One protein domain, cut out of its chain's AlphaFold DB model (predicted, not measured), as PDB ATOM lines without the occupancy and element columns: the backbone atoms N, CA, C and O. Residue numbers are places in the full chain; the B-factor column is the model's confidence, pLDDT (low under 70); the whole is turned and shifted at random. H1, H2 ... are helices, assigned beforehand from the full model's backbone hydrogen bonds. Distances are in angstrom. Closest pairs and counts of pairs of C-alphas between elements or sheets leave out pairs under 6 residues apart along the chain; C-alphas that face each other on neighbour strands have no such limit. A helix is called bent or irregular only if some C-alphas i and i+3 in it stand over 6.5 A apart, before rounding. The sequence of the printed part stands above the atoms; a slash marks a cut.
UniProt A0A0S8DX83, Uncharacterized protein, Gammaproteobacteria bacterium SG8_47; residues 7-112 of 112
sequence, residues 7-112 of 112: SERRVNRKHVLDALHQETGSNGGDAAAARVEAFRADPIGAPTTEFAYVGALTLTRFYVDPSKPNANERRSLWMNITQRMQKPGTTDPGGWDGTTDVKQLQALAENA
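What this domain is: This is residues 7 to 112 of the 112 residues of an uncharacterized protein of Gammaproteobacteria bacterium SG8_47 (UniProt A0A0S8DX83). One long helix, H1, runs through the middle, and four shorter helices pack round it at crossed angles, H2 and H3 toward one side, H4 and H5 toward the other. The printed part has 106 residues with five named helices, H1 to H5 in order, and no named strand: all helix. It is compact, radius of gyration of the C-alphas 12.5 A, spanning 32 by 29 by 19 A.

How they stand to each other: H1, residues 7 to 24, is the hub. Its residues 14 to 18 touch H2, residues 30 to 41, at a steep tilt of 49 degrees, opposite ways; closest are the C-alphas of Lys 14 and Arg 40, 5.3 A. H3, residues 48 to 55, touches residues 35 to 39 of H2, closest at the C-alphas of Val 36 and Val 54, 6.2 A. Residues 15 to 23 of H1 touch H4, residues 71 to 84, closest at the C-alphas of Val 16 and Ile 81, 5.6 A. Residues 12 to 17 touch H5, residues 102 to 111, closest at the C-alphas of Arg 13 and Gln 106, 6.2 A. H2 is apart from H4 and H5. Every O i to N i+4 pair is within hydrogen-bond range in H1, H3, H4 and H5; in H2, 6 of 8.

Where its parts are: H1 runs 25.8 A from C-alpha 7 at (62.048, -55.811, -7.177), H4 20.2 A. H2, 17.3 A, is irregular: C-alphas 31 and 34 are 7.7 A apart. H3 runs 10.6 A; H5, 14.4 A, ends at C-alpha 111, (54.139, -50.311, 6.586).

The domain as a whole: The two C-alphas farthest apart, those of Gly 45 and Ser 67, are 34.8 A apart. The links H3 to H4 and H4 to H5 are long. The printed part has no cut, and no printed residue is under 70 in pLDDT.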
ATOM      1  N   SER A   7      63.030 -55.030  -6.423       95.56
ATOM      2  CA  SER A   7      62.048 -55.811  -7.177       95.56
ATOM      3  C   SER A   7      60.711 -55.870  -6.447       95.56
ATOM      4  O   SER A   7      59.682 -55.574  -7.049       95.56
ATOM      5  N   GLU A   8      60.725 -56.124  -5.137       96.44
ATOM      6  CA  GLU A   8      59.507 -56.133  -4.317       96.44
ATOM      7  C   GLU A   8      58.805 -54.774  -4.337       96.44
ATOM      8  O   GLU A   8      57.611 -54.707  -4.605       96.44
ATOM      9  N   ARG A   9      59.541 -53.663  -4.181       96.75
ATOM     10  CA  ARG A   9      58.939 -52.317  -4.252       96.75
ATOM     11  C   ARG A   9      58.267 -52.029  -5.595       96.75
ATOM     12  O   ARG A   9      57.284 -51.292  -5.647       96.75
ATOM     13  N   ARG A  10      58.805 -52.562  -6.691       98.12
ATOM     14  CA  ARG A  10      58.235 -52.399  -8.037       98.12
ATOM     15  C   ARG A  10      56.968 -53.227  -8.211       98.12
ATOM     16  O   ARG A  10      55.977 -52.709  -8.720       98.12
ATOM     17  N   VAL A  11      56.978 -54.465  -7.722       98.19
ATOM     18  CA  VAL A  11      55.797 -55.337  -7.691       98.19
ATOM     19  C   VAL A  11      54.696 -54.736  -6.812       98.19
ATOM     20  O   VAL A  11      53.550 -54.647  -7.244       98.19
ATOM     21  N   ASN A  12      55.047 -54.193  -5.647       98.06
ATOM     22  CA  ASN A  12      54.111 -53.484  -4.777       98.06
ATOM     23  C   ASN A  12      53.480 -52.272  -5.473       98.06
ATOM     24  O   ASN A  12      52.271 -52.062  -5.364       98.06
ATOM     25  N   ARG A  13      54.252 -51.511  -6.261       98.50
ATOM     26  CA  ARG A  13      53.693 -50.411  -7.061       98.50
ATOM     27  C   ARG A  13      52.700 -50.910  -8.099       98.50
ATOM     28  O   ARG A  13      51.630 -50.326  -8.253       98.50
ATOM     29  N   LYS A  14      53.029 -52.011  -8.780       98.50
ATOM     30  CA  LYS A  14      52.100 -52.680  -9.695       98.50
ATOM     31  C   LYS A  14      50.813 -53.082  -8.975       98.50
ATOM     32  O   LYS A  14      49.750 -52.880  -9.540       98.50
ATOM     33  N   HIS A  15      50.875 -53.592  -7.746       98.56
ATOM     34  CA  HIS A  15      49.672 -53.962  -6.995       98.56
ATOM     35  C   HIS A  15      48.747 -52.779  -6.711       98.56
ATOM     36  O   HIS A  15      47.536 -52.926  -6.859       98.56
ATOM     37  N   VAL A  16      49.302 -51.609  -6.382       98.44
ATOM     38  CA  VAL A  16      48.506 -50.380  -6.234       98.44
ATOM     39  C   VAL A  16      47.835 -49.997  -7.553       98.44
ATOM     40  O   VAL A  16      46.633 -49.748  -7.583       98.44
ATOM     41  N   LEU A  17      48.581 -50.012  -8.661       98.56
ATOM     42  CA  LEU A  17      48.046 -49.680  -9.985       98.56
ATOM     43  C   LEU A  17      47.004 -50.702 -10.479       98.56
ATOM     44  O   LEU A  17      46.006 -50.316 -11.078       98.56
ATOM     45  N   ASP A  18      47.208 -51.995 -10.212       98.62
ATOM     46  CA  ASP A  18      46.248 -53.059 -10.523       98.62
ATOM     47  C   ASP A  18      44.943 -52.881  -9.739       98.62
ATOM     48  O   ASP A  18      43.866 -53.062 -10.303       98.62
ATOM     49  N   ALA A  19      45.033 -52.528  -8.453       98.06
ATOM     50  CA  ALA A  19      43.866 -52.280  -7.616       98.06
ATOM     51  C   ALA A  19      43.086 -51.046  -8.100       98.06
ATOM     52  O   ALA A  19      41.875 -51.127  -8.287       98.06
ATOM     53  N   LEU A  20      43.788 -49.949  -8.412       97.56
ATOM     54  CA  LEU A  20      43.186 -48.745  -8.995       97.56
ATOM     55  C   LEU A  20      42.486 -49.039 -10.320       97.56
ATOM     56  O   LEU A  20      41.356 -48.605 -10.534       97.56
ATOM     57  N   HIS A  21      43.134 -49.797 -11.203       97.25
ATOM     58  CA  HIS A  21      42.541 -50.169 -12.479       97.25
ATOM     59  C   HIS A  21      41.314 -51.067 -12.308       97.25
ATOM     60  O   HIS A  21      40.318 -50.872 -12.995       97.25
ATOM     61  N   GLN A  22      41.354 -52.025 -11.380       96.62
ATOM     62  CA  GLN A  22      40.204 -52.881 -11.091       96.62
ATOM     63  C   GLN A  22      39.008 -52.078 -10.561       96.62
ATOM     64  O   GLN A  22      37.869 -52.409 -10.877       96.62
ATOM     65  N   GLU A  23      39.253 -51.043  -9.759       94.00
ATOM     66  CA  GLU A  23      38.195 -50.236  -9.150       94.00
ATOM     67  C   GLU A  23      37.610 -49.186 -10.102       94.00
ATOM     68  O   GLU A  23      36.414 -48.905 -10.064       94.00
ATOM     69  N   THR A  24      38.446 -48.609 -10.965       94.06
ATOM     70  CA  THR A  24      38.074 -47.442 -11.781       94.06
ATOM     71  C   THR A  24      37.968 -47.730 -13.276       94.06
ATOM     72  O   THR A  24      37.419 -46.918 -14.015       94.06
ATOM     73  N   GLY A  25      38.547 -48.835 -13.754       94.38
ATOM     74  CA  GLY A  25      38.781 -49.093 -15.178       94.38
ATOM     75  C   GLY A  25      39.846 -48.189 -15.816       94.38
ATOM     76  O   GLY A  25      40.188 -48.375 -16.982       94.38
ATOM     77  N   SER A  26      40.406 -47.226 -15.077       94.50
ATOM     78  CA  SER A  26      41.359 -46.234 -15.582       94.50
ATOM     79  C   SER A  26      42.810 -46.687 -15.412       94.50
ATOM     80  O   SER A  26      43.149 -47.445 -14.505       94.50
ATOM     81  N   ASN A  27      43.693 -46.183 -16.275       95.69
ATOM     82  CA  ASN A  27      45.152 -46.290 -16.152       95.69
ATOM     83  C   ASN A  27      45.795 -44.904 -15.897       95.69
ATOM     84  O   ASN A  27      46.893 -44.622 -16.366       95.69
ATOM     85  N   GLY A  28      45.110 -44.016 -15.166       91.69
ATOM     86  CA  GLY A  28      45.611 -42.671 -14.834       91.69
ATOM     87  C   GLY A  28      45.256 -41.592 -15.870       91.69
ATOM     88  O   GLY A  28      45.955 -40.573 -15.971       91.69
ATOM     89  N   GLY A  29      44.186 -41.839 -16.635       88.94
ATOM     90  CA  GLY A  29      43.722 -41.018 -17.754       88.94
ATOM     91  C   GLY A  29      44.559 -41.187 -19.026       88.94
ATOM     92  O   GLY A  29      45.660 -41.743 -18.994       88.94
ATOM     93  N   ASP A  30      44.055 -40.667 -20.147       88.12
ATOM     94  CA  ASP A  30      44.619 -40.877 -21.493       88.12
ATOM     95  C   ASP A  30      46.118 -40.561 -21.582       88.12
ATOM     96  O   ASP A  30      46.893 -41.311 -22.170       88.12
ATOM     97  N   ALA A  31      46.556 -39.484 -20.923       90.00
ATOM     98  CA  ALA A  31      47.948 -39.038 -20.957       90.00
ATOM     99  C   ALA A  31      48.937 -39.987 -20.247       90.00
ATOM    100  O   ALA A  31      50.126 -39.964 -20.562       90.00
ATOM    101  N   ALA A  32      48.482 -40.783 -19.272       93.75
ATOM    102  CA  ALA A  32      49.339 -41.695 -18.504       93.75
ATOM    103  C   ALA A  32      49.101 -43.176 -18.841       93.75
ATOM    104  O   ALA A  32      49.956 -44.006 -18.521       93.75
ATOM    105  N   ALA A  33      47.984 -43.498 -19.507       96.00
ATOM    106  CA  ALA A  33      47.490 -44.857 -19.695       96.00
ATOM    107  C   ALA A  33      48.545 -45.822 -20.247       96.00
ATOM    108  O   ALA A  33      48.826 -46.840 -19.617       96.00
ATOM    109  N   ALA A  34      49.200 -45.457 -21.354       97.19
ATOM    110  CA  ALA A  34      50.207 -46.304 -21.997       97.19
ATOM    111  C   ALA A  34      51.403 -46.615 -21.077       97.19
ATOM    112  O   ALA A  34      51.931 -47.725 -21.077       97.19
ATOM    113  N   ARG A  35      51.822 -45.643 -20.256       98.00
ATOM    114  CA  ARG A  35      52.959 -45.799 -19.334       98.00
ATOM    115  C   ARG A  35      52.593 -46.663 -18.135       98.00
ATOM    116  O   ARG A  35      53.376 -47.518 -17.729       98.00
ATOM    117  N   VAL A  36      51.396 -46.460 -17.587       98.06
ATOM    118  CA  VAL A  36      50.868 -47.277 -16.489       98.06
ATOM    119  C   VAL A  36      50.669 -48.721 -16.940       98.06
ATOM    120  O   VAL A  36      51.080 -49.633 -16.227       98.06
ATOM    121  N   GLU A  37      50.106 -48.942 -18.126       97.94
ATOM    122  CA  GLU A  37      49.908 -50.278 -18.690       97.94
ATOM    123  C   GLU A  37      51.240 -51.000 -18.928       97.94
ATOM    124  O   GLU A  37      51.425 -52.116 -18.438       97.94
ATOM    125  N   ALA A  38      52.208 -50.337 -19.567       98.00
ATOM    126  CA  ALA A  38      53.542 -50.896 -19.778       98.00
ATOM    127  C   ALA A  38      54.246 -51.240 -18.453       98.00
ATOM    128  O   ALA A  38      54.809 -52.326 -18.310       98.00
ATOM    129  N   PHE A  39      54.173 -50.355 -17.450       98.56
ATOM    130  CA  PHE A  39      54.750 -50.624 -16.132       98.56
ATOM    131  C   PHE A  39      54.050 -51.791 -15.417       98.56
ATOM    132  O   PHE A  39      54.709 -52.588 -14.752       98.56
ATOM    133  N   ARG A  40      52.722 -51.915 -15.531       98.06
ATOM    134  CA  ARG A  40      51.975 -53.042 -14.951       98.06
ATOM    135  C   ARG A  40      52.320 -54.364 -15.636       98.06
ATOM    136  O   ARG A  40      52.355 -55.383 -14.952       98.06
ATOM    137  N   ALA A  41      52.585 -54.364 -16.941       98.19
ATOM    138  CA  ALA A  41      52.976 -55.566 -17.672       98.19
ATOM    139  C   ALA A  41      54.368 -56.078 -17.256       98.19
ATOM    140  O   ALA A  41      54.532 -57.277 -17.041       98.19
ATOM    141  N   ASP A  42      55.342 -55.179 -17.078       97.94
ATOM    142  CA  ASP A  42      56.701 -55.527 -16.644       97.94
ATOM    143  C   ASP A  42      57.283 -54.502 -15.644       97.94
ATOM    144  O   ASP A  42      58.084 -53.631 -16.003       97.94
ATOM    145  N   PRO A  43      56.933 -54.594 -14.347       97.06
ATOM    146  CA  PRO A  43      57.399 -53.633 -13.348       97.06
ATOM    147  C   PRO A  43      58.898 -53.770 -13.039       97.06
ATOM    148  O   PRO A  43      59.515 -52.830 -12.518       97.06
ATOM    149  N   ILE A  44      59.492 -54.935 -13.326       97.69
ATOM    150  CA  ILE A  44      60.895 -55.242 -13.028       97.69
ATOM    151  C   ILE A  44      61.805 -54.696 -14.128       97.69
ATOM    152  O   ILE A  44      62.772 -54.000 -13.803       97.69
ATOM    153  N   GLY A  45      61.475 -54.957 -15.396       96.25
ATOM    154  CA  GLY A  45      62.225 -54.469 -16.553       96.25
ATOM    155  C   GLY A  45      61.956 -53.003 -16.897       96.25
ATOM    156  O   GLY A  45      62.790 -52.371 -17.547       96.25
ATOM    157  N   ALA A  46      60.863 -52.411 -16.401       96.75
ATOM    158  CA  ALA A  46      60.568 -51.001 -16.635       96.75
ATOM    159  C   ALA A  46      61.701 -50.058 -16.157       96.75
ATOM    160  O   ALA A  46      62.229 -50.215 -15.041       96.75
ATOM    161  N   PRO A  47      62.031 -49.001 -16.926       96.88
ATOM    162  CA  PRO A  47      63.011 -47.996 -16.528       96.88
ATOM    163  C   PRO A  47      62.732 -47.383 -15.148       96.88
ATOM    164  O   PRO A  47      61.599 -47.309 -14.671       96.88
ATOM    165  N   THR A  48      63.776 -46.895 -14.475       96.00
ATOM    166  CA  THR A  48      63.617 -46.192 -13.184       96.00
ATOM    167  C   THR A  48      62.768 -44.926 -13.313       96.00
ATOM    168  O   THR A  48      62.033 -44.595 -12.385       96.00
ATOM    169  N   THR A  49      62.809 -44.261 -14.467       97.69
ATOM    170  CA  THR A  49      61.947 -43.114 -14.781       97.69
ATOM    171  C   THR A  49      60.470 -43.494 -14.807       97.69
ATOM    172  O   THR A  49      59.657 -42.726 -14.305       97.69
ATOM    173  N   GLU A  50      60.119 -44.687 -15.300       97.81
ATOM    174  CA  GLU A  50      58.736 -45.180 -15.277       97.81
ATOM    175  C   GLU A  50      58.278 -45.473 -13.853       97.81
ATOM    176  O   GLU A  50      57.205 -45.030 -13.456       97.81
ATOM    177  N   PHE A  51      59.122 -46.113 -13.038       97.81
ATOM    178  CA  PHE A  51      58.815 -46.347 -11.622       97.81
ATOM    179  C   PHE A  51      58.561 -45.043 -10.844       97.81
ATOM    180  O   PHE A  51      57.663 -44.987  -9.998       97.81
ATOM    181  N   ALA A  52      59.358 -44.005 -11.116       97.88
ATOM    182  CA  ALA A  52      59.178 -42.685 -10.520       97.88
ATOM    183  C   ALA A  52      57.905 -42.003 -11.038       97.88
ATOM    184  O   ALA A  52      57.137 -41.470 -10.242       97.88
ATOM    185  N   TYR A  53      57.660 -42.067 -12.350       98.31
ATOM    186  CA  TYR A  53      56.508 -41.443 -12.986       98.31
ATOM    187  C   TYR A  53      55.184 -42.021 -12.488       98.31
ATOM    188  O   TYR A  53      54.359 -41.272 -11.975       98.31
ATOM    189  N   VAL A  54      54.993 -43.345 -12.571       98.31
ATOM    190  CA  VAL A  54      53.733 -43.972 -12.136       98.31
ATOM    191  C   VAL A  54      53.510 -43.815 -10.633       98.31
ATOM    192  O   VAL A  54      52.372 -43.763 -10.185       98.31
ATOM    193  N   GLY A  55      54.593 -43.703  -9.855       98.06
ATOM    194  CA  GLY A  55      54.531 -43.418  -8.425       98.06
ATOM    195  C   GLY A  55      54.065 -42.002  -8.093       98.06
ATOM    196  O   GLY A  55      53.494 -41.813  -7.029       98.06
ATOM    197  N   ALA A  56      54.282 -41.029  -8.979       98.19
ATOM    198  CA  ALA A  56      53.902 -39.631  -8.773       98.19
ATOM    199  C   ALA A  56      52.472 -39.305  -9.246       98.19
ATOM    200  O   ALA A  56      52.026 -38.165  -9.125       98.19
ATOM    201  N   LEU A  57      51.750 -40.274  -9.820       97.69
ATOM    202  CA  LEU A  57      50.363 -40.076 -10.233       97.69
ATOM    203  C   LEU A  57      49.463 -40.007  -8.995       97.69
ATOM    204  O   LEU A  57      49.466 -40.926  -8.177       97.69
ATOM    205  N   THR A  58      48.681 -38.935  -8.880       96.50
ATOM    206  CA  THR A  58      47.663 -38.782  -7.835       96.50
ATOM    207  C   THR A  58      46.452 -39.665  -8.113       96.50
ATOM    208  O   THR A  58      46.117 -39.925  -9.274       96.50
ATOM    209  N   LEU A  59      45.760 -40.107  -7.059       95.50
ATOM    210  CA  LEU A  59      44.591 -40.984  -7.190       95.50
ATOM    211  C   LEU A  59      43.477 -40.357  -8.038       95.50
ATOM    212  O   LEU A  59      42.854 -41.049  -8.837       95.50
ATOM    213  N   THR A  60      43.292 -39.040  -7.951       93.75
ATOM    214  CA  THR A  60      42.374 -38.255  -8.801       93.75
ATOM    215  C   THR A  60      42.558 -38.479 -10.303       93.75
ATOM    216  O   THR A  60      41.618 -38.277 -11.056       93.75
ATOM    217  N   ARG A  61      43.729 -38.926 -10.778       93.75
ATOM    218  CA  ARG A  61      43.913 -39.260 -12.203       93.75
ATOM    219  C   ARG A  61      43.231 -40.564 -12.613       93.75
ATOM    220  O   ARG A  61      43.000 -40.793 -13.798       93.75
ATOM    221  N   PHE A  62      42.977 -41.448 -11.655       95.19
ATOM    222  CA  PHE A  62      42.336 -42.740 -11.881       95.19
ATOM    223  C   PHE A  62      40.816 -42.632 -11.734       95.19
ATOM    224  O   PHE A  62      40.085 -43.312 -12.446       95.19
ATOM    225  N   TYR A  63      40.332 -41.735 -10.877       92.06
ATOM    226  CA  TYR A  63      38.907 -41.489 -10.714       92.06
ATOM    227  C   TYR A  63      38.399 -40.434 -11.707       92.06
ATOM    228  O   TYR A  63      38.873 -39.306 -11.723       92.06
ATOM    229  N   VAL A  64      37.399 -40.792 -12.521       80.88
ATOM    230  CA  VAL A  64      36.741 -39.851 -13.456       80.88
ATOM    231  C   VAL A  64      36.007 -38.731 -12.707       80.88
ATOM    232  O   VAL A  64      35.934 -37.601 -13.182       80.88
ATOM    233  N   ASP A  65      35.464 -39.049 -11.534       85.88
ATOM    234  CA  ASP A  65      34.736 -38.111 -10.686       85.88
ATOM    235  C   ASP A  65      35.699 -37.431  -9.691       85.88
ATOM    236  O   ASP A  65      36.340 -38.129  -8.899       85.88
ATOM    237  N   PRO A  66      35.793 -36.088  -9.687       79.62
ATOM    238  CA  PRO A  66      36.695 -35.351  -8.802       79.62
ATOM    239  C   PRO A  66      36.341 -35.464  -7.311       79.62
ATOM    240  O   PRO A  66      37.167 -35.120  -6.468       79.62
ATOM    241  N   SER A  67      35.140 -35.936  -6.963       85.44
ATOM    242  CA  SER A  67      34.731 -36.188  -5.574       85.44
ATOM    243  C   SER A  67      35.206 -37.543  -5.025       85.44
ATOM    244  O   SER A  67      34.958 -37.861  -3.859       85.44
ATOM    245  N   LYS A  68      35.899 -38.341  -5.848       90.12
ATOM    246  CA  LYS A  68      36.397 -39.679  -5.511       90.12
ATOM    247  C   LYS A  68      37.922 -39.698  -5.282       90.12
ATOM    248  O   LYS A  68      38.638 -38.862  -5.834       90.12
ATOM    249  N   PRO A  69      38.452 -40.657  -4.497       91.06
ATOM    250  CA  PRO A  69      37.734 -41.725  -3.799       91.06
ATOM    251  C   PRO A  69      36.971 -41.228  -2.567       91.06
ATOM    252  O   PRO A  69      37.516 -40.515  -1.723       91.06
ATOM    253  N   ASN A  70      35.723 -41.669  -2.417       92.38
ATOM    254  CA  ASN A  70      34.964 -41.492  -1.179       92.38
ATOM    255  C   ASN A  70      35.358 -42.545  -0.117       92.38
ATOM    256  O   ASN A  70      36.207 -43.404  -0.338       92.38
ATOM    257  N   ALA A  71      34.744 -42.503   1.071       91.62
ATOM    258  CA  ALA A  71      35.095 -43.408   2.172       91.62
ATOM    259  C   ALA A  71      34.948 -44.910   1.844       91.62
ATOM    260  O   ALA A  71      35.751 -45.711   2.323       91.62
ATOM    261  N   ASN A  72      33.955 -45.297   1.038       92.38
ATOM    262  CA  ASN A  72      33.741 -46.696   0.665       92.38
ATOM    263  C   ASN A  72      34.769 -47.163  -0.368       92.38
ATOM    264  O   ASN A  72      35.322 -48.251  -0.227       92.38
ATOM    265  N   GLU A  73      35.050 -46.321  -1.361       94.25
ATOM    266  CA  GLU A  73      36.081 -46.551  -2.380       94.25
ATOM    267  C   GLU A  73      37.460 -46.654  -1.731       94.25
ATOM    268  O   GLU A  73      38.165 -47.631  -1.949       94.25
ATOM    269  N   ARG A  74      37.793 -45.756  -0.793       95.12
ATOM    270  CA  ARG A  74      39.053 -45.852  -0.040       95.12
ATOM    271  C   ARG A  74      39.212 -47.190   0.679       95.12
ATOM    272  O   ARG A  74      40.244 -47.844   0.548       95.12
ATOM    273  N   ARG A  75      38.169 -47.634   1.387       94.25
ATOM    274  CA  ARG A  75      38.177 -48.932   2.076       94.25
ATOM    275  C   ARG A  75      38.328 -50.096   1.093       94.25
ATOM    276  O   ARG A  75      39.088 -51.021   1.367       94.25
ATOM    277  N   SER A  76      37.606 -50.059  -0.027       95.50
ATOM    278  CA  SER A  76      37.664 -51.100  -1.057       95.50
ATOM    279  C   SER A  76      39.050 -51.180  -1.699       95.50
ATOM    280  O   SER A  76      39.637 -52.265  -1.741       95.50
ATOM    281  N   LEU A  77      39.606 -50.030  -2.088       97.06
ATOM    282  CA  LEU A  77      40.944 -49.907  -2.646       97.06
ATOM    283  C   LEU A  77      41.989 -50.454  -1.677       97.06
ATOM    284  O   LEU A  77      42.820 -51.278  -2.059       97.06
ATOM    285  N   TRP A  78      41.920 -50.042  -0.409       97.69
ATOM    286  CA  TRP A  78      42.841 -50.495   0.628       97.69
ATOM    287  C   TRP A  78      42.828 -52.017   0.782       97.69
ATOM    288  O   TRP A  78      43.882 -52.648   0.725       97.69
ATOM    289  N   MET A  79      41.642 -52.622   0.912       96.88
ATOM    290  CA  MET A  79      41.504 -54.077   1.029       96.88
ATOM    291  C   MET A  79      42.083 -54.814  -0.182       96.88
ATOM    292  O   MET A  79      42.741 -55.841  -0.024       96.88
ATOM    293  N   ASN A  80      41.865 -54.292  -1.390       97.69
ATOM    294  CA  ASN A  80      42.389 -54.887  -2.616       97.69
ATOM    295  C   ASN A  80      43.927 -54.818  -2.662       97.69
ATOM    296  O   ASN A  80      44.596 -55.816  -2.943       97.69
ATOM    297  N   ILE A  81      44.505 -53.665  -2.315       97.94
ATOM    298  CA  ILE A  81      45.960 -53.471  -2.257       97.94
ATOM    299  C   ILE A  81      46.596 -54.438  -1.254       97.94
ATOM    300  O   ILE A  81      47.549 -55.141  -1.595       97.94
ATOM    301  N   THR A  82      46.071 -54.504  -0.031       97.31
ATOM    302  CA  THR A  82      46.669 -55.315   1.035       97.31
ATOM    303  C   THR A  82      46.484 -56.807   0.782       97.31
ATOM    304  O   THR A  82      47.403 -57.582   1.036       97.31
ATOM    305  N   GLN A  83      45.372 -57.222   0.162       97.12
ATOM    306  CA  GLN A  83      45.204 -58.591  -0.327       97.12
ATOM    307  C   GLN A  83      46.284 -58.964  -1.354       97.12
ATOM    308  O   GLN A  83      46.886 -60.033  -1.249       97.12
ATOM    309  N   ARG A  84      46.578 -58.081  -2.319       97.31
ATOM    310  CA  ARG A  84      47.630 -58.306  -3.329       97.31
ATOM    311  C   ARG A  84      49.031 -58.346  -2.720       97.31
ATOM    312  O   ARG A  84      49.853 -59.138  -3.164       97.31
ATOM    313  N   MET A  85      49.280 -57.545  -1.686       96.69
ATOM    314  CA  MET A  85      50.541 -57.532  -0.934       96.69
ATOM    315  C   MET A  85      50.645 -58.641   0.128       96.69
ATOM    316  O   MET A  85      51.577 -58.618   0.924       96.69
ATOM    317  N   GLN A  86      49.715 -59.607   0.158       95.50
ATOM    318  CA  GLN A  86      49.689 -60.708   1.135       95.50
ATOM    319  C   GLN A  86      49.593 -60.244   2.600       95.50
ATOM    320  O   GLN A  86      50.057 -60.919   3.516       95.50
ATOM    321  N   LYS A  87      48.930 -59.108   2.826       93.44
ATOM    322  CA  LYS A  87      48.621 -58.534   4.142       93.44
ATOM    323  C   LYS A  87      47.105 -58.400   4.366       93.44
ATOM    324  O   LYS A  87      46.625 -57.322   4.710       93.44
ATOM    325  N   PRO A  88      46.296 -59.446   4.121       93.06
ATOM    326  CA  PRO A  88      44.851 -59.328   4.270       93.06
ATOM    327  C   PRO A  88      44.471 -58.972   5.716       93.06
ATOM    328  O   PRO A  88      45.077 -59.457   6.668       93.06
ATOM    329  N   GLY A  89      43.434 -58.148   5.879       88.69
ATOM    330  CA  GLY A  89      42.893 -57.785   7.194       88.69
ATOM    331  C   GLY A  89      43.603 -56.629   7.907       88.69
ATOM    332  O   GLY A  89      43.138 -56.217   8.968       88.69
ATOM    333  N   THR A  90      44.669 -56.056   7.338       93.06
ATOM    334  CA  THR A  90      45.281 -54.833   7.881       93.06
ATOM    335  C   THR A  90      44.300 -53.664   7.829       93.06
ATOM    336  O   THR A  90      43.705 -53.378   6.785       93.06
ATOM    337  N   THR A  91      44.147 -52.963   8.952       92.81
ATOM    338  CA  THR A  91      43.268 -51.792   9.058       92.81
ATOM    339  C   THR A  91      43.765 -50.650   8.171       92.81
ATOM    340  O   THR A  91      44.968 -50.420   8.078       92.81
ATOM    341  N   ASP A  92      42.840 -49.950   7.510       92.00
ATOM    342  CA  ASP A  92      43.151 -48.728   6.760       92.00
ATOM    343  C   ASP A  92      43.638 -47.644   7.737       92.00
ATOM    344  O   ASP A  92      42.882 -47.286   8.648       92.00
ATOM    345  N   PRO A  93      44.869 -47.121   7.584       91.75
ATOM    346  CA  PRO A  93      45.386 -46.072   8.458       91.75
ATOM    347  C   PRO A  93      44.626 -44.743   8.311       91.75
ATOM    348  O   PRO A  93      44.738 -43.878   9.179       91.75
ATOM    349  N   GLY A  94      43.853 -44.564   7.234       90.44
ATOM    350  CA  GLY A  94      43.205 -43.301   6.904       90.44
ATOM    351  C   GLY A  94      44.211 -42.201   6.541       90.44
ATOM    352  O   GLY A  94      45.390 -42.454   6.301       90.44
ATOM    353  N   GLY A  95      43.734 -40.956   6.458       89.88
ATOM    354  CA  GLY A  95      44.589 -39.790   6.184       89.88
ATOM    355  C   GLY A  95      45.073 -39.645   4.735       89.88
ATOM    356  O   GLY A  95      45.869 -38.756   4.457       89.88
ATOM    357  N   TRP A  96      44.581 -40.482   3.819       94.56
ATOM    358  CA  TRP A  96      44.830 -40.384   2.381       94.56
ATOM    359  C   TRP A  96      43.527 -40.124   1.611       94.56
ATOM    360  O   TRP A  96      42.427 -40.461   2.066       94.56
ATOM    361  N   ASP A  97      43.644 -39.484   0.452       94.00
ATOM    362  CA  ASP A  97      42.529 -39.019  -0.377       94.00
ATOM    363  C   ASP A  97      42.924 -38.926  -1.864       94.00
ATOM    364  O   ASP A  97      43.961 -39.442  -2.283       94.00
ATOM    365  N   GLY A  98      42.098 -38.263  -2.681       93.19
ATOM    366  CA  GLY A  98      42.336 -38.089  -4.117       93.19
ATOM    367  C   GLY A  98      43.668 -37.412  -4.485       93.19
ATOM    368  O   GLY A  98      44.156 -37.585  -5.607       93.19
ATOM    369  N   THR A  99      44.268 -36.648  -3.570       94.81
ATOM    370  CA  THR A  99      45.547 -35.951  -3.777       94.81
ATOM    371  C   THR A  99      46.759 -36.805  -3.424       94.81
ATOM    372  O   THR A  99      47.876 -36.467  -3.808       94.81
ATOM    373  N   THR A 100      46.543 -37.932  -2.743       97.12
ATOM    374  CA  THR A 100      47.602 -38.893  -2.434       97.12
ATOM    375  C   THR A 100      48.155 -39.486  -3.728       97.12
ATOM    376  O   THR A 100      47.402 -39.786  -4.657       97.12
ATOM    377  N   ASP A 101      49.472 -39.644  -3.814       97.94
ATOM    378  CA  ASP A 101      50.105 -40.299  -4.955       97.94
ATOM    379  C   ASP A 101      50.246 -41.820  -4.755       97.94
ATOM    380  O   ASP A 101      50.187 -42.358  -3.643       97.94
ATOM    381  N   VAL A 102      50.421 -42.547  -5.858       98.31
ATOM    382  CA  VAL A 102      50.594 -44.011  -5.854       98.31
ATOM    383  C   VAL A 102      51.768 -44.445  -4.964       98.31
ATOM    384  O   VAL A 102      51.715 -45.504  -4.332       98.31
ATOM    385  N   LYS A 103      52.845 -43.654  -4.892       98.31
ATOM    386  CA  LYS A 103      54.018 -43.956  -4.063       98.31
ATOM    387  C   LYS A 103      53.696 -43.850  -2.572       98.31
ATOM    388  O   LYS A 103      54.150 -44.708  -1.815       98.31
ATOM    389  N   GLN A 104      52.959 -42.831  -2.153       98.06
ATOM    390  CA  GLN A 104      52.506 -42.624  -0.782       98.06
ATOM    391  C   GLN A 104      51.555 -43.744  -0.367       98.06
ATOM    392  O   GLN A 104      51.781 -44.369   0.667       98.06
ATOM    393  N   LEU A 105      50.564 -44.070  -1.205       97.56
ATOM    394  CA  LEU A 105      49.625 -45.154  -0.918       97.56
ATOM    395  C   LEU A 105      50.331 -46.513  -0.814       97.56
ATOM    396  O   LEU A 105      50.052 -47.292   0.097       97.56
ATOM    397  N   GLN A 106      51.312 -46.778  -1.685       97.69
ATOM    398  CA  GLN A 106      52.171 -47.951  -1.530       97.69
ATOM    399  C   GLN A 106      52.906 -47.944  -0.190       97.69
ATOM    400  O   GLN A 106      52.932 -48.971   0.477       97.69
ATOM    401  N   ALA A 107      53.529 -46.828   0.192       96.69
ATOM    402  CA  ALA A 107      54.290 -46.762   1.435       96.69
ATOM    403  C   ALA A 107      53.396 -47.023   2.659       96.69
ATOM    404  O   ALA A 107      53.839 -47.673   3.601       96.69
ATOM    405  N   LEU A 108      52.139 -46.572   2.637       96.44
ATOM    406  CA  LEU A 108      51.163 -46.906   3.676       96.44
ATOM    407  C   LEU A 108      50.929 -48.422   3.745       96.44
ATOM    408  O   LEU A 108      51.072 -49.009   4.813       96.44
ATOM    409  N   ALA A 109      50.651 -49.075   2.614       96.00
ATOM    410  CA  ALA A 109      50.411 -50.522   2.571       96.00
ATOM    411  C   ALA A 109      51.662 -51.364   2.914       96.00
ATOM    412  O   ALA A 109      51.576 -52.429   3.528       96.00
ATOM    413  N   GLU A 110      52.855 -50.879   2.569       95.06
ATOM    414  CA  GLU A 110      54.126 -51.524   2.918       95.06
ATOM    415  C   GLU A 110      54.416 -51.495   4.424       95.06
ATOM    416  O   GLU A 110      55.056 -52.424   4.918       95.06
ATOM    417  N   ASN A 111      53.920 -50.486   5.146       91.62
ATOM    418  CA  ASN A 111      54.139 -50.311   6.586       91.62
ATOM    419  C   ASN A 111      52.976 -50.792   7.472       91.62
ATOM    420  O   ASN A 111      53.132 -50.798   8.692       91.62
ATOM    421  N   ALA A 112      51.839 -51.170   6.880       87.19
ATOM    422  CA  ALA A 112      50.720 -51.816   7.571       87.19
ATOM    423  C   ALA A 112      51.049 -53.262   7.973       87.19
ATOM    424  O   ALA A 112      50.538 -53.706   9.021       87.19
TER     425      ALA A 112